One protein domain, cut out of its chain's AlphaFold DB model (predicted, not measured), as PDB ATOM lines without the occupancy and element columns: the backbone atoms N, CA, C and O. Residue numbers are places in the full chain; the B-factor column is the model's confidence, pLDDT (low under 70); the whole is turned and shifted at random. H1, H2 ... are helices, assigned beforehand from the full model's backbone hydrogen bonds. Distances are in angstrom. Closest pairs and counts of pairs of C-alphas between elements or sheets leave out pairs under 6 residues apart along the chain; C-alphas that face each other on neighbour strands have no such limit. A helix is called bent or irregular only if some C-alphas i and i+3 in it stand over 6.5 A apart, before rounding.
ATOM      1  N   GLU A 532     133.455 203.544 218.462       67.62
ATOM      2  CA  GLU A 532     134.836 203.768 217.996       67.62
ATOM      3  C   GLU A 532     135.842 203.883 219.145       67.62
ATOM      4  O   GLU A 532     136.954 203.361 219.049       67.62
ATOM      5  N   ALA A 533     135.458 204.550 220.236       73.62
ATOM      6  CA  ALA A 533     136.307 204.672 221.417       73.62
ATOM      7  C   ALA A 533     136.578 203.297 222.050       73.62
ATOM      8  O   ALA A 533     137.720 203.004 222.399       73.62
ATOM      9  N   ALA A 534     135.563 202.428 222.102       74.50
ATOM     10  CA  ALA A 534     135.700 201.057 222.583       74.50
ATOM     11  C   ALA A 534     136.620 200.208 221.684       74.50
ATOM     12  O   ALA A 534     137.408 199.402 222.179       74.50
ATOM     13  N   ILE A 535     136.565 200.404 220.360       75.00
ATOM     14  CA  ILE A 535     137.489 199.755 219.416       75.00
ATOM     15  C   ILE A 535     138.922 200.251 219.633       75.00
ATOM     16  O   ILE A 535     139.850 199.441 219.632       75.00
ATOM     17  N   ASP A 536     139.108 201.559 219.832       84.50
ATOM     18  CA  ASP A 536     140.428 202.133 220.086       84.50
ATOM     19  C   ASP A 536     141.028 201.597 221.400       84.50
ATOM     20  O   ASP A 536     142.205 201.240 221.431       84.50
ATOM     21  N   GLU A 537     140.225 201.480 222.462       83.81
ATOM     22  CA  GLU A 537     140.633 200.878 223.741       83.81
ATOM     23  C   GLU A 537     141.001 199.399 223.588       83.81
ATOM     24  O   GLU A 537     142.057 198.967 224.052       83.81
ATOM     25  N   LYS A 538     140.172 198.627 222.876       77.25
ATOM     26  CA  LYS A 538     140.435 197.210 222.602       77.25
ATOM     27  C   LYS A 538     141.704 197.013 221.772       77.25
ATOM     28  O   LYS A 538     142.418 196.042 221.977       77.25
ATOM     29  N   GLY A 539     141.986 197.900 220.824       73.19
ATOM     30  CA  GLY A 539     143.181 197.818 219.990       73.19
ATOM     31  C   GLY A 539     144.461 198.272 220.688       73.19
ATOM     32  O   GLY A 539     145.528 197.707 220.440       73.19
ATOM     33  N   ALA A 540     144.360 199.253 221.592       85.69
ATOM     34  CA  ALA A 540     145.494 199.824 222.317       85.69
ATOM     35  C   ALA A 540     146.321 198.759 223.056       85.69
ATOM     36  O   ALA A 540     147.551 198.826 223.045       85.69
ATOM     37  N   VAL A 541     145.667 197.740 223.626       80.38
ATOM     38  CA  VAL A 541     146.330 196.674 224.404       80.38
ATOM     39  C   VAL A 541     147.299 195.821 223.577       80.38
ATOM     40  O   VAL A 541     148.155 195.145 224.142       80.38
ATOM     41  N   HIS A 542     147.193 195.851 222.245       77.06
ATOM     42  CA  HIS A 542     148.013 195.039 221.344       77.06
ATOM     43  C   HIS A 542     149.212 195.789 220.751       77.06
ATOM     44  O   HIS A 542     150.104 195.148 220.194       77.06
ATOM     45  N   ILE A 543     149.265 197.123 220.857       82.12
ATOM     46  CA  ILE A 543     150.276 197.950 220.173       82.12
ATOM     47  C   ILE A 543     151.702 197.561 220.566       82.12
ATOM     48  O   ILE A 543     152.542 197.336 219.692       82.12
ATOM     49  N   GLU A 544     151.968 197.437 221.865       81.06
ATOM     50  CA  GLU A 544     153.300 197.095 222.374       81.06
ATOM     51  C   GLU A 544     153.724 195.688 221.927       81.06
ATOM     52  O   GLU A 544     154.807 195.506 221.372       81.06
ATOM     53  N   GLN A 545     152.844 194.696 222.082       72.81
ATOM     54  CA  GLN A 545     153.125 193.307 221.709       72.81
ATOM     55  C   GLN A 545     153.390 193.153 220.205       72.81
ATOM     56  O   GLN A 545     154.337 192.469 219.812       72.81
ATOM     57  N   VAL A 546     152.589 193.810 219.358       70.19
ATOM     58  CA  VAL A 546     152.769 193.791 217.898       70.19
ATOM     59  C   VAL A 546     154.098 194.430 217.505       70.19
ATOM     60  O   VAL A 546     154.797 193.896 216.640       70.19
ATOM     61  N   PHE A 547     154.467 195.544 218.141       81.44
ATOM     62  CA  PHE A 547     155.744 196.203 217.891       81.44
ATOM     63  C   PHE A 547     156.927 195.314 218.301       81.44
ATOM     64  O   PHE A 547     157.801 195.042 217.477       81.44
ATOM     65  N   LEU A 548     156.918 194.793 219.532       78.00
ATOM     66  CA  LEU A 548     157.968 193.914 220.051       78.00
ATOM     67  C   LEU A 548     158.141 192.659 219.197       78.00
ATOM     68  O   LEU A 548     159.267 192.294 218.877       78.00
ATOM     69  N   HIS A 549     157.044 192.023 218.785       70.88
ATOM     70  CA  HIS A 549     157.099 190.837 217.935       70.88
ATOM     71  C   HIS A 549     157.750 191.121 216.575       70.88
ATOM     72  O   HIS A 549     158.509 190.303 216.063       70.88
ATOM     73  N   ARG A 550     157.463 192.285 215.981       72.31
ATOM     74  CA  ARG A 550     157.936 192.637 214.634       72.31
ATOM     75  C   ARG A 550     159.364 193.161 214.598       72.31
ATOM     76  O   ARG A 550     160.031 192.966 213.586       72.31
ATOM     77  N   PHE A 551     159.801 193.819 215.668       81.19
ATOM     78  CA  PHE A 551     161.097 194.495 215.743       81.19
ATOM     79  C   PHE A 551     162.040 193.879 216.781       81.19
ATOM     80  O   PHE A 551     163.046 194.488 217.138       81.19
ATOM     81  N   SER A 552     161.758 192.668 217.276       77.25
ATOM     82  CA  SER A 552     162.592 192.004 218.289       77.25
ATOM     83  C   SER A 552     164.049 191.855 217.847       77.25
ATOM     84  O   SER A 552     164.955 191.943 218.672       77.25
ATOM     85  N   HIS A 553     164.284 191.631 216.552       77.00
ATOM     86  CA  HIS A 553     165.625 191.457 216.000       77.00
ATOM     87  C   HIS A 553     166.406 192.778 215.984       77.00
ATOM     88  O   HIS A 553     167.552 192.824 216.421       77.00
ATOM     89  N   GLU A 554     165.772 193.865 215.550       85.38
ATOM     90  CA  GLU A 554     166.326 195.218 215.543       85.38
ATOM     91  C   GLU A 554     166.531 195.751 216.964       85.38
ATOM     92  O   GLU A 554     167.525 196.412 217.241       85.38
ATOM     93  N   LEU A 555     165.643 195.418 217.901       82.94
ATOM     94  CA  LEU A 555     165.818 195.769 219.312       82.94
ATOM     95  C   LEU A 555     167.001 195.027 219.955       82.94
ATOM     96  O   LEU A 555     167.645 195.576 220.849       82.94
ATOM     97  N   ALA A 556     167.304 193.807 219.500       80.62
ATOM     98  CA  ALA A 556     168.397 192.987 220.021       80.62
ATOM     99  C   ALA A 556     169.754 193.226 219.328       80.62
ATOM    100  O   ALA A 556     170.790 192.880 219.895       80.62
ATOM    101  N   ASN A 557     169.773 193.786 218.113       84.62
ATOM    102  CA  ASN A 557     170.977 193.925 217.293       84.62
ATOM    103  C   ASN A 557     171.172 195.367 216.800       84.62
ATOM    104  O   ASN A 557     170.438 195.853 215.939       84.62
ATOM    105  N   THR A 558     172.223 196.027 217.293       83.19
ATOM    106  CA  THR A 558     172.552 197.427 216.976       83.19
ATOM    107  C   THR A 558     172.747 197.688 215.481       83.19
ATOM    108  O   THR A 558     172.353 198.742 214.991       83.19
ATOM    109  N   THR A 559     173.316 196.739 214.735       82.75
ATOM    110  CA  THR A 559     173.531 196.894 213.289       82.75
ATOM    111  C   THR A 559     172.201 196.906 212.536       82.75
ATOM    112  O   THR A 559     171.967 197.744 211.672       82.75
ATOM    113  N   GLU A 560     171.288 196.016 212.914       81.94
ATOM    114  CA  GLU A 560     169.956 195.908 212.308       81.94
ATOM    115  C   GLU A 560     169.087 197.110 212.640       81.94
ATOM    116  O   GLU A 560     168.371 197.626 211.781       81.94
ATOM    117  N   ARG A 561     169.205 197.587 213.882       87.00
ATOM    118  CA  ARG A 561     168.621 198.850 214.308       87.00
ATOM    119  C   ARG A 561     169.094 200.006 213.437       87.00
ATOM    120  O   ARG A 561     168.257 200.770 212.975       87.00
ATOM    121  N   SER A 562     170.401 200.107 213.185       88.19
ATOM    122  CA  SER A 562     170.972 201.163 212.343       88.19
ATOM    123  C   SER A 562     170.389 201.132 210.930       88.19
ATOM    124  O   SER A 562     169.962 202.166 210.430       88.19
ATOM    125  N   TYR A 563     170.286 199.952 210.306       85.31
ATOM    126  CA  TYR A 563     169.697 199.831 208.966       85.31
ATOM    127  C   TYR A 563     168.224 200.250 208.918       85.31
ATOM    128  O   TYR A 563     167.784 200.879 207.953       85.31
ATOM    129  N   LEU A 564     167.453 199.917 209.955       89.69
ATOM    130  CA  LEU A 564     166.075 200.376 210.069       89.69
ATOM    131  C   LEU A 564     166.005 201.892 210.289       89.69
ATOM    132  O   LEU A 564     165.189 202.551 209.650       89.69
ATOM    133  N   GLU A 565     166.844 202.456 211.157       91.19
ATOM    134  CA  GLU A 565     166.894 203.899 211.414       91.19
ATOM    135  C   GLU A 565     167.263 204.697 210.151       91.19
ATOM    136  O   GLU A 565     166.594 205.695 209.866       91.19
ATOM    137  N   ASP A 566     168.199 204.198 209.336       91.25
ATOM    138  CA  ASP A 566     168.541 204.757 208.021       91.25
ATOM    139  C   ASP A 566     167.344 204.718 207.054       91.25
ATOM    140  O   ASP A 566     167.050 205.694 206.357       91.25
ATOM    141  N   ALA A 567     166.610 203.601 207.014       92.69
ATOM    142  CA  ALA A 567     165.406 203.489 206.192       92.69
ATOM    143  C   ALA A 567     164.308 204.461 206.653       92.69
ATOM    144  O   ALA A 567     163.656 205.091 205.818       92.69
ATOM    145  N   LEU A 568     164.131 204.627 207.968       95.06
ATOM    146  CA  LEU A 568     163.210 205.605 208.549       95.06
ATOM    147  C   LEU A 568     163.606 207.040 208.171       95.06
ATOM    148  O   LEU A 568     162.726 207.823 207.821       95.06
ATOM    149  N   ASP A 569     164.902 207.378 208.177       93.62
ATOM    150  CA  ASP A 569     165.400 208.697 207.759       93.62
ATOM    151  C   ASP A 569     165.080 208.973 206.284       93.62
ATOM    152  O   ASP A 569     164.629 210.066 205.929       93.62
ATOM    153  N   ILE A 570     165.240 207.970 205.419       92.75
ATOM    154  CA  ILE A 570     164.878 208.081 204.000       92.75
ATOM    155  C   ILE A 570     163.368 208.302 203.835       92.75
ATOM    156  O   ILE A 570     162.964 209.177 203.073       92.75
ATOM    157  N   VAL A 571     162.523 207.548 204.549       94.31
ATOM    158  CA  VAL A 571     161.058 207.703 204.461       94.31
ATOM    159  C   VAL A 571     160.617 209.076 204.970       94.31
ATOM    160  O   VAL A 571     159.834 209.748 204.302       94.31
ATOM    161  N   LEU A 572     161.124 209.518 206.123       93.06
ATOM    162  CA  LEU A 572     160.751 210.799 206.733       93.06
ATOM    163  C   LEU A 572     161.240 212.004 205.915       93.06
ATOM    164  O   LEU A 572     160.552 213.021 205.865       93.06
ATOM    165  N   SER A 573     162.380 211.892 205.228       90.38
ATOM    166  CA  SER A 573     162.901 212.944 204.335       90.38
ATOM    167  C   SER A 573     162.373 212.867 202.896       90.38
ATOM    168  O   SER A 573     162.640 213.765 202.094       90.38
ATOM    169  N   ALA A 574     161.581 211.844 202.555       87.56
ATOM    170  CA  ALA A 574     161.061 211.641 201.204       87.56
ATOM    171  C   ALA A 574     160.318 212.861 200.618       87.56
ATOM    172  O   ALA A 574     160.533 213.142 199.442       87.56
ATOM    173  N   PRO A 575     159.497 213.636 201.364       83.56
ATOM    174  CA  PRO A 575     158.854 214.838 200.822       83.56
ATOM    175  C   PRO A 575     159.838 215.903 200.323       83.56
ATOM    176  O   PRO A 575     159.573 216.558 199.315       83.56
ATOM    177  N   ASP A 576     160.969 216.076 201.007       81.50
ATOM    178  CA  ASP A 576     161.997 217.051 200.630       81.50
ATOM    179  C   ASP A 576     162.830 216.536 199.453       81.50
ATOM    180  O   ASP A 576     163.137 217.279 198.515       81.50
ATOM    181  N   GLN A 577     163.124 215.233 199.450       79.50
ATOM    182  CA  GLN A 577     163.786 214.566 198.330       79.50
ATOM    183  C   GLN A 577     162.912 214.579 197.071       79.50
ATOM    184  O   GLN A 577     163.406 214.887 195.998       79.50
ATOM    185  N   LEU A 578     161.598 214.367 197.175       74.75
ATOM    186  CA  LEU A 578     160.678 214.450 196.034       74.75
ATOM    187  C   LEU A 578     160.730 215.825 195.362       74.75
ATOM    188  O   LEU A 578     160.801 215.900 194.135       74.75
ATOM    189  N   ARG A 579     160.750 216.915 196.145       68.19
ATOM    190  CA  ARG A 579     160.864 218.273 195.584       68.19
ATOM    191  C   ARG A 579     162.179 218.473 194.856       68.19
ATOM    192  O   ARG A 579     162.182 219.105 193.810       68.19
ATOM    193  N   THR A 580     163.284 217.982 195.405       67.75
ATOM    194  CA  THR A 580     164.618 218.229 194.844       67.75
ATOM    195  C   THR A 580     164.915 217.305 193.662       67.75
ATOM    196  O   THR A 580     165.287 217.793 192.594       67.75
ATOM    197  N   THR A 581     164.658 216.005 193.807       66.75
ATOM    198  CA  THR A 581     164.894 214.949 192.812       66.75
ATOM    199  C   THR A 581     164.008 215.083 191.570       66.75
ATOM    200  O   THR A 581     164.474 214.798 190.472       66.75
ATOM    201  N   PHE A 582     162.771 215.580 191.708       66.12
ATOM    202  CA  PHE A 582     161.808 215.709 190.601       66.12
ATOM    203  C   PHE A 582     161.464 217.167 190.224       66.12
ATOM    204  O   PHE A 582     160.513 217.424 189.483       66.12
ATOM    205  N   SER A 583     162.257 218.139 190.695       53.81
ATOM    206  CA  SER A 583     162.076 219.589 190.458       53.81
ATOM    207  C   SER A 583     162.055 220.021 188.984       53.81
ATOM    208  O   SER A 583     161.559 221.104 188.679       53.81
ATOM    209  N   ARG A 584     162.619 219.219 188.071       49.81
ATOM    210  CA  ARG A 584     162.816 219.571 186.652       49.81
ATOM    211  C   ARG A 584     161.755 219.016 185.696       49.81
ATOM    212  O   ARG A 584     161.820 219.316 184.507       49.81
ATOM    213  N   ALA A 585     160.788 218.234 186.181       46.88
ATOM    214  CA  ALA A 585     159.730 217.672 185.345       46.88
ATOM    215  C   ALA A 585     158.647 218.735 185.037       46.88
ATOM    216  O   ALA A 585     157.989 219.219 185.959       46.88
ATOM    217  N   PRO A 586     158.401 219.120 183.769       37.84
ATOM    218  CA  PRO A 586     157.305 220.030 183.436       37.84
ATOM    219  C   PRO A 586     155.965 219.306 183.625       37.84
ATOM    220  O   PRO A 586     155.802 218.193 183.134       37.84
ATOM    221  N   ASN A 587     155.003 219.918 184.324       41.06
ATOM    222  CA  ASN A 587     153.632 219.426 184.582       41.06
ATOM    223  C   ASN A 587     153.489 218.084 185.351       41.06
ATOM    224  O   ASN A 587     152.440 217.841 185.945       41.06
ATOM    225  N   GLY A 588     154.518 217.231 185.407       40.16
ATOM    226  CA  GLY A 588     154.504 215.935 186.102       40.16
ATOM    227  C   GLY A 588     154.703 216.026 187.619       40.16
ATOM    228  O   GLY A 588     154.109 215.249 188.364       40.16
ATOM    229  N   THR A 589     155.459 217.018 188.104       39.59
ATOM    230  CA  THR A 589     155.657 217.240 189.547       39.59
ATOM    231  C   THR A 589     154.352 217.615 190.242       39.59
ATOM    232  O   THR A 589     154.196 217.303 191.414       39.59
ATOM    233  N   GLN A 590     153.400 218.224 189.526       38.91
ATOM    234  CA  GLN A 590     152.080 218.583 190.045       38.91
ATOM    235  C   GLN A 590     151.161 217.357 190.158       38.91
ATOM    236  O   GLN A 590     150.537 217.179 191.187       38.91
ATOM    237  N   LEU A 591     151.171 216.430 189.192       39.94
ATOM    238  CA  LEU A 591     150.472 215.134 189.299       39.94
ATOM    239  C   LEU A 591     151.073 214.220 190.381       39.94
ATOM    240  O   LEU A 591     150.337 213.542 191.097       39.94
ATOM    241  N   LEU A 592     152.402 214.233 190.533       45.91
ATOM    242  CA  LEU A 592     153.104 213.543 191.617       45.91
ATOM    243  C   LEU A 592     152.795 214.189 192.977       45.91
ATOM    244  O   LEU A 592     152.426 213.482 193.900       45.91
ATOM    245  N   PHE A 593     152.866 215.514 193.134       43.66
ATOM    246  CA  PHE A 593     152.554 216.163 194.417       43.66
ATOM    247  C   PHE A 593     151.058 216.162 194.750       43.66
ATOM    248  O   PHE A 593     150.709 215.863 195.890       43.66
ATOM    249  N   ASP A 594     150.169 216.436 193.800       42.03
ATOM    250  CA  ASP A 594     148.720 216.490 194.027       42.03
ATOM    251  C   ASP A 594     148.116 215.081 194.162       42.03
ATOM    252  O   ASP A 594     147.185 214.884 194.937       42.03
ATOM    253  N   GLY A 595     148.686 214.061 193.507       45.81
ATOM    254  CA  GLY A 595     148.297 212.658 193.698       45.81
ATOM    255  C   GLY A 595     148.804 212.039 195.011       45.81
ATOM    256  O   GLY A 595     148.177 211.120 195.544       45.81
ATOM    257  N   ILE A 596     149.922 212.544 195.555       45.56
ATOM    258  CA  ILE A 596     150.609 211.983 196.735       45.56
ATOM    259  C   ILE A 596     150.318 212.767 198.027       45.56
ATOM    260  O   ILE A 596     150.220 212.171 199.098       45.56
ATOM    261  N   SER A 597     150.160 214.088 197.948       46.22
ATOM    262  CA  SER A 597     149.914 214.977 199.094       46.22
ATOM    263  C   SER A 597     148.524 215.616 199.095       46.22
ATOM    264  O   SER A 597     148.279 216.437 199.971       46.22
ATOM    265  N   GLY A 598     147.645 215.230 198.151       49.78
ATOM    266  CA  GLY A 598     146.443 215.905 197.610       49.78
ATOM    267  C   GLY A 598     145.352 216.479 198.523       49.78
ATOM    268  O   GLY A 598     144.210 216.623 198.102       49.78
ATOM    269  N   SER A 599     145.648 216.812 199.774       65.06
ATOM    270  CA  SER A 599     144.809 217.628 200.641       65.06
ATOM    271  C   SER A 599     145.670 218.411 201.638       65.06
ATOM    272  O   SER A 599     146.738 217.962 202.065       65.06
ATOM    273  N   ALA A 600     145.174 219.566 202.093       74.19
ATOM    274  CA  ALA A 600     145.786 220.306 203.200       74.19
ATOM    275  C   ALA A 600     145.972 219.427 204.459       74.19
ATOM    276  O   ALA A 600     146.947 219.592 205.196       74.19
ATOM    277  N   ALA A 601     145.086 218.442 204.658       78.69
ATOM    278  CA  ALA A 601     145.180 217.448 205.723       78.69
ATOM    279  C   ALA A 601     146.410 216.534 205.570       78.69
ATOM    280  O   ALA A 601     147.165 216.380 206.525       78.69
ATOM    281  N   ALA A 602     146.671 215.990 204.377       82.75
ATOM    282  CA  ALA A 602     147.841 215.142 204.123       82.75
ATOM    283  C   ALA A 602     149.161 215.909 204.281       82.75
ATOM    284  O   ALA A 602     150.077 215.423 204.939       82.75
ATOM    285  N   THR A 603     149.239 217.134 203.754       84.00
ATOM    286  CA  THR A 603     150.428 217.989 203.919       84.00
ATOM    287  C   THR A 603     150.705 218.290 205.393       84.00
ATOM    288  O   THR A 603     151.855 218.237 205.836       84.00
ATOM    289  N   THR A 604     149.660 218.584 206.171       87.50
ATOM    290  CA  THR A 604     149.803 218.845 207.608       87.50
ATOM    291  C   THR A 604     150.181 217.574 208.371       87.50
ATOM    292  O   THR A 604     151.127 217.612 209.151       87.50
ATOM    293  N   ALA A 605     149.542 216.432 208.088       90.69
ATOM    294  CA  ALA A 605     149.890 215.144 208.691       90.69
ATOM    295  C   ALA A 605     151.357 214.757 208.430       90.69
ATOM    296  O   ALA A 605     152.057 214.360 209.358       90.69
ATOM    297  N   ILE A 606     151.844 214.937 207.195       91.31
ATOM    298  CA  ILE A 606     153.254 214.723 206.836       91.31
ATOM    299  C   ILE A 606     154.162 215.615 207.684       91.31
ATOM    300  O   ILE A 606     155.103 215.112 208.291       91.31
ATOM    301  N   ARG A 607     153.867 216.918 207.776       90.94
ATOM    302  CA  ARG A 607     154.686 217.862 208.548       90.94
ATOM    303  C   ARG A 607     154.743 217.489 210.029       90.94
ATOM    304  O   ARG A 607     155.827 217.469 210.601       90.94
ATOM    305  N   VAL A 608     153.599 217.168 210.637       94.50
ATOM    306  CA  VAL A 608     153.528 216.752 212.047       94.50
ATOM    307  C   VAL A 608     154.315 215.456 212.261       94.50
ATOM    308  O   VAL A 608     155.083 215.365 213.216       94.50
ATOM    309  N   ALA A 609     154.194 214.477 211.359       95.31
ATOM    310  CA  ALA A 609     154.946 213.225 211.435       95.31
ATOM    311  C   ALA A 609     156.461 213.439 211.283       95.31
ATOM    312  O   ALA A 609     157.230 212.849 212.037       95.31
ATOM    313  N   GLN A 610     156.899 214.310 210.367       93.69
ATOM    314  CA  GLN A 610     158.309 214.686 210.220       93.69
ATOM    315  C   GLN A 610     158.838 215.363 211.489       93.69
ATOM    316  O   GLN A 610     159.883 214.970 211.999       93.69
ATOM    317  N   SER A 611     158.100 216.334 212.040       92.75
ATOM    318  CA  SER A 611     158.478 217.004 213.289       92.75
ATOM    319  C   SER A 611     158.553 216.033 214.468       92.75
ATOM    320  O   SER A 611     159.511 216.097 215.231       92.75
ATOM    321  N   LEU A 612     157.594 215.107 214.593       93.62
ATOM    322  CA  LEU A 612     157.631 214.055 215.609       93.62
ATOM    323  C   LEU A 612     158.859 213.158 215.418       93.62
ATOM    324  O   LEU A 612     159.620 212.966 216.359       93.62
ATOM    325  N   GLY A 613     159.069 212.643 214.202       91.50
ATOM    326  CA  GLY A 613     160.186 211.763 213.862       91.50
ATOM    327  C   GLY A 613     161.560 212.392 214.103       91.50
ATOM    328  O   GLY A 613     162.480 211.684 214.512       91.50
ATOM    329  N   GLU A 614     161.696 213.703 213.898       89.62
ATOM    330  CA  GLU A 614     162.934 214.434 214.181       89.62
ATOM    331  C   GLU A 614     163.103 214.714 215.680       89.62
ATOM    332  O   GLU A 614     164.197 214.551 216.216       89.62
ATOM    333  N   ALA A 615     162.020 215.053 216.391       86.94
ATOM    334  CA  ALA A 615     162.050 215.274 217.839       86.94
ATOM    335  C   ALA A 615     162.454 214.017 218.629       86.94
ATOM    336  O   ALA A 615     163.064 214.125 219.691       86.94
ATOM    337  N   VAL A 616     162.139 212.825 218.109       86.50
ATOM    338  CA  VAL A 616     162.488 211.537 218.734       86.50
ATOM    339  C   VAL A 616     163.774 210.909 218.172       86.50
ATOM    340  O   VAL A 616     164.070 209.750 218.469       86.50
ATOM    341  N   ARG A 617     164.527 211.632 217.331       84.19
ATOM    342  CA  ARG A 617     165.749 211.137 216.680       84.19
ATOM    343  C   ARG A 617     166.950 211.180 217.632       84.19
ATOM    344  O   ARG A 617     167.194 212.182 218.303       84.19
ATOM    345  N   GLY A 618     167.741 210.105 217.648       72.44
ATOM    346  CA  GLY A 618     168.959 210.007 218.461       72.44
ATOM    347  C   GLY A 618     168.694 210.125 219.968       72.44
ATOM    348  O   GLY A 618     167.718 209.581 220.487       72.44
ATOM    349  N   ASP A 619     169.564 210.855 220.673       66.44
ATOM    350  CA  ASP A 619     169.505 211.037 222.133       66.44
ATOM    351  C   ASP A 619     168.723 212.282 222.593       66.44
ATOM    352  O   ASP A 619     168.825 212.687 223.751       66.44
ATOM    353  N   GLY A 620     167.922 212.890 221.711       62.84
ATOM    354  CA  GLY A 620     167.091 214.050 222.047       62.84
ATOM    355  C   GLY A 620     166.145 213.805 223.234       62.84
ATOM    356  O   GLY A 620     165.704 212.678 223.486       62.84
ATOM    357  N   ALA A 621     165.829 214.873 223.975       67.88
ATOM    358  CA  ALA A 621     164.862 214.825 225.069       67.88
ATOM    359  C   ALA A 621     163.438 214.678 224.506       67.88
ATOM    360  O   ALA A 621     162.931 215.586 223.849       67.88
ATOM    361  N   ILE A 622     162.790 213.542 224.776       81.19
ATOM    362  CA  ILE A 622     161.374 213.346 224.450       81.19
ATOM    363  C   ILE A 622     160.539 214.045 225.520       81.19
ATOM    364  O   ILE A 622     160.588 213.661 226.686       81.19
ATOM    365  N   ASP A 623     159.744 215.036 225.118       86.38
ATOM    366  CA  ASP A 623     158.715 215.628 225.975       86.38
ATOM    367  C   ASP A 623     157.395 214.840 225.839       86.38
ATOM    368  O   ASP A 623     156.794 214.845 224.754       86.38
ATOM    369  N   PRO A 624     156.902 214.181 226.909       87.56
ATOM    370  CA  PRO A 624     155.644 213.438 226.887       87.56
ATOM    371  C   PRO A 624     154.444 214.264 226.416       87.56
ATOM    372  O   PRO A 624     153.624 213.774 225.639       87.56
ATOM    373  N   LYS A 625     154.347 215.534 226.837       88.88
ATOM    374  CA  LYS A 625     153.196 216.391 226.507       88.88
ATOM    375  C   LYS A 625     153.171 216.751 225.027       88.88
ATOM    376  O   LYS A 625     152.140 216.576 224.379       88.88
ATOM    377  N   SER A 626     154.297 217.218 224.492       90.12
ATOM    378  CA  SER A 626     154.452 217.496 223.062       90.12
ATOM    379  C   SER A 626     154.220 216.238 222.220       90.12
ATOM    380  O   SER A 626     153.505 216.295 221.222       90.12
ATOM    381  N   THR A 627     154.716 215.077 222.667       92.94
ATOM    382  CA  THR A 627     154.518 213.794 221.969       92.94
ATOM    383  C   THR A 627     153.035 213.435 221.848       92.94
ATOM    384  O   THR A 627     152.552 213.195 220.742       92.94
ATOM    385  N   LEU A 628     152.284 213.450 222.956       94.44
ATOM    386  CA  LEU A 628     150.840 213.180 222.939       94.44
ATOM    387  C   LEU A 628     150.071 214.214 222.101       94.44
ATOM    388  O   LEU A 628     149.156 213.849 221.362       94.44
ATOM    389  N   ALA A 629     150.474 215.488 222.147       94.88
ATOM    390  CA  ALA A 629     149.887 216.533 221.312       94.88
ATOM    391  C   ALA A 629     150.123 216.277 219.811       94.88
ATOM    392  O   ALA A 629     149.187 216.398 219.021       94.88
ATOM    393  N   SER A 630     151.332 215.864 219.412       96.00
ATOM    394  CA  SER A 630     151.629 215.469 218.029       96.00
ATOM    395  C   SER A 630     150.816 214.249 217.590       96.00
ATOM    396  O   SER A 630     150.280 214.252 216.485       96.00
ATOM    397  N   LEU A 631     150.663 213.229 218.443       97.06
ATOM    398  CA  LEU A 631     149.827 212.060 218.142       97.06
ATOM    399  C   LEU A 631     148.348 212.438 217.978       97.06
ATOM    400  O   LEU A 631     147.687 211.966 217.052       97.06
ATOM    401  N   SER A 632     147.833 213.331 218.825       96.25
ATOM    402  CA  SER A 632     146.465 213.842 218.699       96.25
ATOM    403  C   SER A 632     146.264 214.613 217.390       96.25
ATOM    404  O   SER A 632     145.280 214.375 216.693       96.25
ATOM    405  N   GLN A 633     147.208 215.487 217.015       95.44
ATOM    406  CA  GLN A 633     147.172 216.203 215.730       95.44
ATOM    407  C   GLN A 633     147.250 215.244 214.538       95.44
ATOM    408  O   GLN A 633     146.539 215.419 213.549       95.44
ATOM    409  N   LEU A 634     148.082 214.199 214.622       95.81
ATOM    410  CA  LEU A 634     148.141 213.164 213.591       95.81
ATOM    411  C   LEU A 634     146.800 212.449 213.440       95.81
ATOM    412  O   LEU A 634     146.318 212.334 212.318       95.81
ATOM    413  N   ALA A 635     146.173 212.013 214.535       93.44
ATOM    414  CA  ALA A 635     144.863 211.364 214.487       93.44
ATOM    415  C   ALA A 635     143.777 212.279 213.886       93.44
ATOM    416  O   ALA A 635     142.936 211.829 213.109       93.44
ATOM    417  N   GLU A 636     143.806 213.577 214.193       91.44
ATOM    418  CA  GLU A 636     142.894 214.555 213.593       91.44
ATOM    419  C   GLU A 636     143.116 214.673 212.078       91.44
ATOM    420  O   GLU A 636     142.187 214.500 211.287       91.44
ATOM    421  N   HIS A 637     144.349 214.913 211.631       89.62
ATOM    422  CA  HIS A 637     144.627 215.122 210.210       89.62
ATOM    423  C   HIS A 637     144.506 213.846 209.373       89.62
ATOM    424  O   HIS A 637     144.034 213.913 208.238       89.62
ATOM    425  N   VAL A 638     144.857 212.682 209.926       89.56
ATOM    426  CA  VAL A 638     144.656 211.383 209.270       89.56
ATOM    427  C   VAL A 638     143.162 211.100 209.081       89.56
ATOM    428  O   VAL A 638     142.757 210.645 208.009       89.56
ATOM    429  N   SER A 639     142.322 211.436 210.066       85.94
ATOM    430  CA  SER A 639     140.865 211.309 209.932       85.94
ATOM    431  C   SER A 639     140.286 212.183 208.810       85.94
ATOM    432  O   SER A 639     139.289 211.812 208.197       85.94
ATOM    433  N   ASN A 640     140.953 213.284 208.460       81.94
ATOM    434  CA  ASN A 640     140.532 214.208 207.405       81.94
ATOM    435  C   ASN A 640     141.115 213.884 206.016       81.94
ATOM    436  O   ASN A 640     140.882 214.624 205.060       81.94
ATOM    437  N   LEU A 641     141.876 212.792 205.869       78.94
ATOM    438  CA  LEU A 641     142.374 212.360 204.561       78.94
ATOM    439  C   LEU A 641     141.217 211.973 203.633       78.94
ATOM    440  O   LEU A 641     140.240 211.363 204.066       78.94
ATOM    441  N   SER A 642     141.357 212.278 202.341       72.44
ATOM    442  CA  SER A 642     140.357 211.916 201.331       72.44
ATOM    443  C   SER A 642     140.197 210.390 201.214       72.44
ATOM    444  O   SER A 642     141.209 209.688 201.153       72.44
ATOM    445  N   PRO A 643     138.970 209.851 201.110       66.75
ATOM    446  CA  PRO A 643     138.745 208.428 200.857       66.75
ATOM    447  C   PRO A 643     139.089 208.002 199.417       66.75
ATOM    448  O   PRO A 643     139.134 206.809 199.141       66.75
ATOM    449  N   ALA A 644     139.349 208.947 198.500       60.97
ATOM    450  CA  ALA A 644     139.621 208.678 197.083       60.97
ATOM    451  C   ALA A 644     141.032 208.125 196.788       60.97
ATOM    452  O   ALA A 644     141.337 207.777 195.652       60.97
ATOM    453  N   SER A 645     141.912 208.051 197.790       73.00
ATOM    454  CA  SER A 645     143.297 207.590 197.639       73.00
ATOM    455  C   SER A 645     143.715 206.708 198.810       73.00
ATOM    456  O   SER A 645     143.201 206.832 199.918       73.00
ATOM    457  N   CYS A 646     144.676 205.815 198.568       77.19
ATOM    458  CA  CYS A 646     145.283 204.989 199.612       77.19
ATOM    459  C   CYS A 646     146.325 205.742 200.453       77.19
ATOM    460  O   CYS A 646     146.763 205.216 201.476       77.19
ATOM    461  N   HIS A 647     146.756 206.926 200.001       84.50
ATOM    462  CA  HIS A 647     147.786 207.762 200.633       84.50
ATOM    463  C   HIS A 647     149.087 207.015 201.000       84.50
ATOM    464  O   HIS A 647     149.554 207.156 202.132       84.50
ATOM    465  N   PRO A 648     149.708 206.225 200.096       87.38
ATOM    466  CA  PRO A 648     150.831 205.351 200.451       87.38
ATOM    467  C   PRO A 648     152.034 206.097 201.046       87.38
ATOM    468  O   PRO A 648     152.620 205.615 202.016       87.38
ATOM    469  N   LEU A 649     152.373 207.290 200.539       86.69
ATOM    470  CA  LEU A 649     153.476 208.081 201.095       86.69
ATOM    471  C   LEU A 649     153.137 208.631 202.486       86.69
ATOM    472  O   LEU A 649     153.880 208.377 203.432       86.69
ATOM    473  N   THR A 650     152.014 209.346 202.629       89.50
ATOM    474  CA  THR A 650     151.554 209.888 203.922       89.50
ATOM    475  C   THR A 650     151.466 208.784 204.967       89.50
ATOM    476  O   THR A 650     151.988 208.933 206.068       89.50
ATOM    477  N   ARG A 651     150.881 207.637 204.599       91.12
ATOM    478  CA  ARG A 651     150.794 206.446 205.445       91.12
ATOM    479  C   ARG A 651     152.173 206.008 205.932       91.12
ATOM    480  O   ARG A 651     152.365 205.861 207.133       91.12
ATOM    481  N   ARG A 652     153.141 205.839 205.028       92.75
ATOM    482  CA  ARG A 652     154.497 205.381 205.374       92.75
ATOM    483  C   ARG A 652     155.270 206.387 206.217       92.75
ATOM    484  O   ARG A 652     155.960 205.965 207.134       92.75
ATOM    485  N   ILE A 653     155.118 207.687 205.967       94.56
ATOM    486  CA  ILE A 653     155.741 208.751 206.772       94.56
ATOM    487  C   ILE A 653     155.183 208.749 208.197       94.56
ATOM    488  O   ILE A 653     155.951 208.765 209.159       94.56
ATOM    489  N   VAL A 654     153.857 208.678 208.345       96.06
ATOM    490  CA  VAL A 654     153.210 208.614 209.662       96.06
ATOM    491  C   VAL A 654     153.636 207.347 210.404       96.06
ATOM    492  O   VAL A 654     154.068 207.427 211.552       96.06
ATOM    493  N   ILE A 655     153.596 206.183 209.749       95.62
ATOM    494  CA  ILE A 655     154.038 204.923 210.361       95.62
ATOM    495  C   ILE A 655     155.530 204.971 210.721       95.62
ATOM    496  O   ILE A 655     155.895 204.481 211.784       95.62
ATOM    497  N   ALA A 656     156.387 205.570 209.889       96.31
ATOM    498  CA  ALA A 656     157.813 205.717 210.173       96.31
ATOM    499  C   ALA A 656     158.065 206.568 211.428       96.31
ATOM    500  O   ALA A 656     158.870 206.180 212.275       96.31
ATOM    501  N   ALA A 657     157.341 207.679 211.596       96.56
ATOM    502  CA  ALA A 657     157.427 208.506 212.801       96.56
ATOM    503  C   ALA A 657     157.003 207.726 214.060       96.56
ATOM    504  O   ALA A 657     157.700 207.757 215.075       96.56
ATOM    505  N   LEU A 658     155.905 206.965 213.971       96.19
ATOM    506  CA  LEU A 658     155.425 206.109 215.062       96.19
ATOM    507  C   LEU A 658     156.408 204.974 215.381       96.19
ATOM    508  O   LEU A 658     156.693 204.718 216.548       96.19
ATOM    509  N   ALA A 659     156.969 204.320 214.361       94.56
ATOM    510  CA  ALA A 659     157.960 203.263 214.531       94.56
ATOM    511  C   ALA A 659     159.238 203.795 215.190       94.56
ATOM    512  O   ALA A 659     159.773 203.153 216.091       94.56
ATOM    513  N   ARG A 660     159.697 204.996 214.808       93.81
ATOM    514  CA  ARG A 660     160.844 205.656 215.444       93.81
ATOM    515  C   ARG A 660     160.583 205.973 216.916       93.81
ATOM    516  O   ARG A 660     161.430 205.671 217.753       93.81
ATOM    517  N   LEU A 661     159.409 206.520 217.239       93.31
ATOM    518  CA  LEU A 661     158.995 206.756 218.624       93.31
ATOM    519  C   LEU A 661     159.022 205.447 219.429       93.31
ATOM    520  O   LEU A 661     159.615 205.396 220.503       93.31
ATOM    521  N   GLN A 662     158.459 204.367 218.884       92.44
ATOM    522  CA  GLN A 662     158.439 203.060 219.542       92.44
ATOM    523  C   GLN A 662     159.845 202.455 219.717       92.44
ATOM    524  O   GLN A 662     160.153 201.954 220.798       92.44
ATOM    525  N   LEU A 663     160.740 202.567 218.727       90.44
ATOM    526  CA  LEU A 663     162.150 202.151 218.853       90.44
ATOM    527  C   LEU A 663     162.877 202.909 219.968       90.44
ATOM    528  O   LEU A 663     163.751 202.353 220.642       90.44
ATOM    529  N   ARG A 664     162.540 204.188 220.160       87.75
ATOM    530  CA  ARG A 664     163.119 205.012 221.220       87.75
ATOM    531  C   ARG A 664     162.566 204.633 222.592       87.75
ATOM    532  O   ARG A 664     163.354 204.460 223.517       87.75
ATOM    533  N   LEU A 665     161.256 204.413 222.702       89.81
ATOM    534  CA  LEU A 665     160.594 203.939 223.925       89.81
ATOM    535  C   LEU A 665     161.031 202.522 224.339       89.81
ATOM    536  O   LEU A 665     160.929 202.166 225.506       89.81
ATOM    537  N   HIS A 666     161.554 201.714 223.417       89.25
ATOM    538  CA  HIS A 666     162.063 200.367 223.700       89.25
ATOM    539  C   HIS A 666     163.595 200.281 223.701       89.25
ATOM    540  O   HIS A 666     164.159 199.186 223.700       89.25
ATOM    541  N   ALA A 667     164.294 201.420 223.707       83.12
ATOM    542  CA  ALA A 667     165.748 201.435 223.761       83.12
ATOM    543  C   ALA A 667     166.282 200.928 225.121       83.12
ATOM    544  O   ALA A 667     165.679 201.203 226.167       83.12
ATOM    545  N   PRO A 668     167.433 200.229 225.142       77.62
ATOM    546  CA  PRO A 668     168.103 199.857 226.386       77.62
ATOM    547  C   PRO A 668     168.433 201.096 227.233       77.62
ATOM    548  O   PRO A 668     168.891 202.104 226.700       77.62
ATOM    549  N   GLY A 669     168.230 201.026 228.553       77.12
ATOM    550  CA  GLY A 669     168.570 202.128 229.468       77.12
ATOM    551  C   GLY A 669     167.585 203.306 229.473       77.12
ATOM    552  O   GLY A 669     167.965 204.413 229.845       77.12
ATOM    553  N   LEU A 670     166.332 203.076 229.067       78.62
ATOM    554  CA  LEU A 670     165.277 204.091 229.007       78.62
ATOM    555  C   LEU A 670     165.112 204.860 230.345       78.62
ATOM    556  O   LEU A 670     164.859 204.219 231.369       78.62
ATOM    557  N   PRO A 671     165.198 206.206 230.368       81.12
ATOM    558  CA  PRO A 671     164.947 207.023 231.560       81.12
ATOM    559  C   PRO A 671     163.548 206.808 232.158       81.12
ATOM    560  O   PRO A 671     162.600 206.522 231.429       81.12
ATOM    561  N   ALA A 672     163.390 206.999 233.474       78.56
ATOM    562  CA  ALA A 672     162.126 206.757 234.190       78.56
ATOM    563  C   ALA A 672     160.927 207.540 233.613       78.56
ATOM    564  O   ALA A 672     159.824 207.008 233.514       78.56
ATOM    565  N   GLU A 673     161.153 208.774 233.162       71.06
ATOM    566  CA  GLU A 673     160.135 209.618 232.519       71.06
ATOM    567  C   GLU A 673     159.626 209.013 231.198       71.06
ATOM    568  O   GLU A 673     158.435 209.065 230.897       71.06
ATOM    569  N   LEU A 674     160.506 208.355 230.439       79.62
ATOM    570  CA  LEU A 674     160.146 207.682 229.190       79.62
ATOM    571  C   LEU A 674     159.575 206.280 229.419       79.62
ATOM    572  O   LEU A 674     158.775 205.814 228.612       79.62
ATOM    573  N   GLN A 675     159.906 205.630 230.540       82.38
ATOM    574  CA  GLN A 675     159.219 204.408 230.981       82.38
ATOM    575  C   GLN A 675     157.748 204.686 231.320       82.38
ATOM    576  O   GLN A 675     156.881 203.872 230.991       82.38
ATOM    577  N   ALA A 676     157.467 205.846 231.927       83.56
ATOM    578  CA  ALA A 676     156.103 206.297 232.185       83.56
ATOM    579  C   ALA A 676     155.344 206.559 230.874       83.56
ATOM    580  O   ALA A 676     154.244 206.042 230.710       83.56
ATOM    581  N   LEU A 677     155.959 207.262 229.912       86.81
ATOM    582  CA  LEU A 677     155.358 207.505 228.593       86.81
ATOM    583  C   LEU A 677     155.121 206.211 227.794       86.81
ATOM    584  O   LEU A 677     154.087 206.077 227.148       86.81
ATOM    585  N   ARG A 678     156.044 205.237 227.848       87.94
ATOM    586  CA  ARG A 678     155.856 203.918 227.214       87.94
ATOM    587  C   ARG A 678     154.609 203.203 227.737       87.94
ATOM    588  O   ARG A 678     153.930 202.536 226.969       87.94
ATOM    589  N   SER A 679     154.330 203.354 229.029       85.50
ATOM    590  CA  SER A 679     153.214 202.693 229.714       85.50
ATOM    591  C   SER A 679     151.928 203.534 229.710       85.50
ATOM    592  O   SER A 679     150.958 203.172 230.375       85.50
ATOM    593  N   ASP A 680     151.912 204.668 229.002       89.56
ATOM    594  CA  ASP A 680     150.765 205.569 228.932       89.56
ATOM    595  C   ASP A 680     149.674 204.989 228.014       89.56
ATOM    596  O   ASP A 680     149.872 204.787 226.810       89.56
ATOM    597  N   ALA A 681     148.492 204.737 228.584       89.62
ATOM    598  CA  ALA A 681     147.344 204.202 227.857       89.62
ATOM    599  C   ALA A 681     146.886 205.127 226.716       89.62
ATOM    600  O   ALA A 681     146.420 204.648 225.679       89.62
ATOM    601  N   GLU A 682     147.045 206.444 226.872       93.62
ATOM    602  CA  GLU A 682     146.672 207.422 225.855       93.62
ATOM    603  C   GLU A 682     147.590 207.338 224.632       93.62
ATOM    604  O   GLU A 682     147.114 207.412 223.498       93.62
ATOM    605  N   LEU A 683     148.889 207.097 224.838       94.56
ATOM    606  CA  LEU A 683     149.843 206.890 223.748       94.56
ATOM    607  C   LEU A 683     149.474 205.653 222.923       94.56
ATOM    608  O   LEU A 683     149.434 205.722 221.691       94.56
ATOM    609  N   ALA A 684     149.167 204.535 223.586       91.88
ATOM    610  CA  ALA A 684     148.748 203.305 222.920       91.88
ATOM    611  C   ALA A 684     147.423 203.495 222.159       91.88
ATOM    612  O   ALA A 684     147.315 203.109 220.992       91.88
ATOM    613  N   ARG A 685     146.445 204.170 222.777       94.50
ATOM    614  CA  ARG A 685     145.138 204.474 222.177       94.50
ATOM    615  C   ARG A 685     145.255 205.362 220.941       94.50
ATOM    616  O   ARG A 685     144.682 205.036 219.903       94.50
ATOM    617  N   LEU A 686     146.020 206.452 221.018       96.06
ATOM    618  CA  LEU A 686     146.246 207.347 219.879       96.06
ATOM    619  C   LEU A 686     147.026 206.650 218.759       96.06
ATOM    620  O   LEU A 686     146.668 206.793 217.592       96.06
ATOM    621  N   THR A 687     148.039 205.846 219.098       95.38
ATOM    622  CA  THR A 687     148.800 205.061 218.111       95.38
ATOM    623  C   THR A 687     147.885 204.095 217.357       95.38
ATOM    624  O   THR A 687     147.890 204.071 216.124       95.38
ATOM    625  N   PHE A 688     147.048 203.341 218.077       93.50
ATOM    626  CA  PHE A 688     146.095 202.424 217.457       93.50
ATOM    627  C   PHE A 688     145.052 203.159 216.611       93.50
ATOM    628  O   PHE A 688     144.794 202.751 215.478       93.50
ATOM    629  N   ARG A 689     144.501 204.271 217.111       94.31
ATOM    630  CA  ARG A 689     143.566 205.116 216.357       94.31
ATOM    631  C   ARG A 689     144.163 205.545 215.019       94.31
ATOM    632  O   ARG A 689     143.499 205.404 213.993       94.31
ATOM    633  N   ILE A 690     145.411 206.019 215.006       96.19
ATOM    634  CA  ILE A 690     146.102 206.415 213.770       96.19
ATOM    635  C   ILE A 690     146.232 205.218 212.815       96.19
ATOM    636  O   ILE A 690     145.898 205.348 211.638       96.19
ATOM    637  N   TYR A 691     146.654 204.042 213.298       91.12
ATOM    638  CA  TYR A 691     146.733 202.836 212.461       91.12
ATOM    639  C   TYR A 691     145.373 202.417 211.895       91.12
ATOM    640  O   TYR A 691     145.276 202.143 210.699       91.12
ATOM    641  N   ARG A 692     144.312 202.424 212.709       88.81
ATOM    642  CA  ARG A 692     142.939 202.127 212.279       88.81
ATOM    643  C   ARG A 692     142.466 203.104 211.204       88.81
ATOM    644  O   ARG A 692     141.914 202.682 210.190       88.81
ATOM    645  N   GLN A 693     142.692 204.402 211.396       88.19
ATOM    646  CA  GLN A 693     142.289 205.426 210.434       88.19
ATOM    647  C   GLN A 693     143.075 205.324 209.118       88.19
ATOM    648  O   GLN A 693     142.471 205.376 208.047       88.19
ATOM    649  N   LEU A 694     144.398 205.119 209.170       87.75
ATOM    650  CA  LEU A 694     145.223 204.883 207.978       87.75
ATOM    651  C   LEU A 694     144.786 203.624 207.225       87.75
ATOM    652  O   LEU A 694     144.689 203.639 205.996       87.75
ATOM    653  N   TRP A 695     144.479 202.550 207.955       82.50
ATOM    654  CA  TRP A 695     143.963 201.314 207.379       82.50
ATOM    655  C   TRP A 695     142.615 201.543 206.686       82.50
ATOM    656  O   TRP A 695     142.460 201.171 205.523       82.50
ATOM    657  N   ASN A 696     141.681 202.242 207.338       74.31
ATOM    658  CA  ASN A 696     140.396 202.618 206.748       74.31
ATOM    659  C   ASN A 696     140.572 203.415 205.447       74.31
ATOM    660  O   ASN A 696     139.890 203.138 204.461       74.31
ATOM    661  N   ARG A 697     141.505 204.376 205.417       78.25
ATOM    662  CA  ARG A 697     141.788 205.187 204.221       78.25
ATOM    663  C   ARG A 697     142.423 204.375 203.101       78.25
ATOM    664  O   ARG A 697     142.008 204.509 201.955       78.25
ATOM    665  N   HIS A 698     143.352 203.478 203.420       79.56
ATOM    666  CA  HIS A 698     143.886 202.530 202.445       79.56
ATOM    667  C   HIS A 698     142.774 201.679 201.820       79.56
ATOM    668  O   HIS A 698     142.704 201.558 200.600       79.56
ATOM    669  N   ARG A 699     141.874 201.148 202.652       74.25
ATOM    670  CA  ARG A 699     140.756 200.297 202.236       74.25
ATOM    671  C   ARG A 699     139.785 201.038 201.311       74.25
ATOM    672  O   ARG A 699     139.444 200.557 200.236       74.25
ATOM    673  N   GLN A 700     139.392 202.249 201.697       68.12
ATOM    674  CA  GLN A 700     138.520 203.110 200.895       68.12
ATOM    675  C   GLN A 700     139.170 203.496 199.563       68.12
ATOM    676  O   GLN A 700     138.554 203.324 198.514       68.12
ATOM    677  N   GLY A 701     140.435 203.920 199.582       70.25
ATOM    678  CA  GLY A 701     141.163 204.266 198.366       70.25
ATOM    679  C   GLY A 701     141.337 203.083 197.415       70.25
ATOM    680  O   GLY A 701     141.241 203.247 196.201       70.25
ATOM    681  N   ALA A 702     141.558 201.878 197.948       71.94
ATOM    682  CA  ALA A 702     141.657 200.662 197.147       71.94
ATOM    683  C   ALA A 702     140.324 200.322 196.460       71.94
ATOM    684  O   ALA A 702     140.325 199.958 195.282       71.94
ATOM    685  N   ALA A 703     139.198 200.512 197.158       64.06
ATOM    686  CA  ALA A 703     137.864 200.346 196.582       64.06
ATOM    687  C   ALA A 703     137.605 201.327 195.427       64.06
ATOM    688  O   ALA A 703     137.127 200.913 194.373       64.06
TER     689      ALA A 703
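Overview. This is residues 532 to 703 of the 1059 residues of the protein "ATP-grasp domain-containing protein" of Gonium pectorale (UniProt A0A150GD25). Five helices, H3, H5, H6, H7 and H9, form an up-and-down bundle, each running against the one before it, with H7 in the middle. H2 crosses from H9 to H3, H1 packs on H9, and H4 and H8 pack at opposite ends of H7; residues 583 to 588, before and at the beginning of H4, stick out. The printed part has 172 residues with nine named helices, H1 to H9 in chain order, and no named strand: the class is all helix. It is compact, with a radius of gyration of the C-alphas of 16.4 A and spans of 52 by 38 by 27 A.

Along the chain. The longest helix by residues is H3, residues 558 to 581, 30.8 A, from C-alpha 558 at (172.552, 197.427, 216.976), with a kink of 64 degrees near residue 575. H5 is residues 600 to 615, 22.5 A; H6 624 to 639, 22.6 A; H7 648 to 665, 25.5 A; H9 681 to 703, 32.9 A, ending at C-alpha 703 at (137.864, 200.346, 196.582). H1 is residues 532 to 540, beginning at C-alpha 532 at (134.836, 203.768, 217.996); H2 543 to 556, 18.8 A; H4 588 to 597; H8 672 to 678. H2 and H3 are irregular: C-alphas 550 and 553 are 7.9 A apart, and C-alphas 572 and 575 are 7.4 A apart.

Arrangement. H3 touches the hub, H7, at a shallow tilt of 34.8 degrees, only just short of steep, opposite ways; the closest C-alphas, of Leu 572 and Ile 653, are 5.4 A apart. H5 touches H7 the same way at 25 degrees, with C-alphas of Gly 613 and Ala 657 closest at 4.4 A. H5 and H6 are a hairpin, closest at C-alphas of Ala 601 and His 637, 5.1 A. H6 touches H9 the same way at 21 degrees, with C-alphas of Ala 635 and Ile 690 closest at 5.2 A. H2 touches H9 about perpendicular, at 85 degrees, with C-alphas of Ile 543 and Ala 684 closest at 6.2 A, and touches H3 only at the corner, with C-alphas of Glu 554 and Arg 561 closest at 4.5 A. H1 touches H9, with C-alphas of Ala 540 and Arg 685 closest at 4.7 A. H4 and H7 touch only at their ends, with C-alphas of Ile 596 and Leu 649 closest at 6.5 A. H7 and H8 are a hairpin, with C-alphas of Leu 665 and Arg 678 closest at 5.8 A. H3 and H9 are apart. Every O i to N i+4 pair is within hydrogen-bond range in H1 and H4 to H9; in H2 8 of 10 are, in H3 18 of 20.

Size, cuts and confidence. The C-alphas farthest apart, of Pro 586 and Ala 672, are 52.7 A from each other. The printed part has no cut, and no link is long. Mean pLDDT of the printed part is 80.6; under 70 are residues 532, 579 to 599, 619 to 621, 643 to 644, 700 and 703.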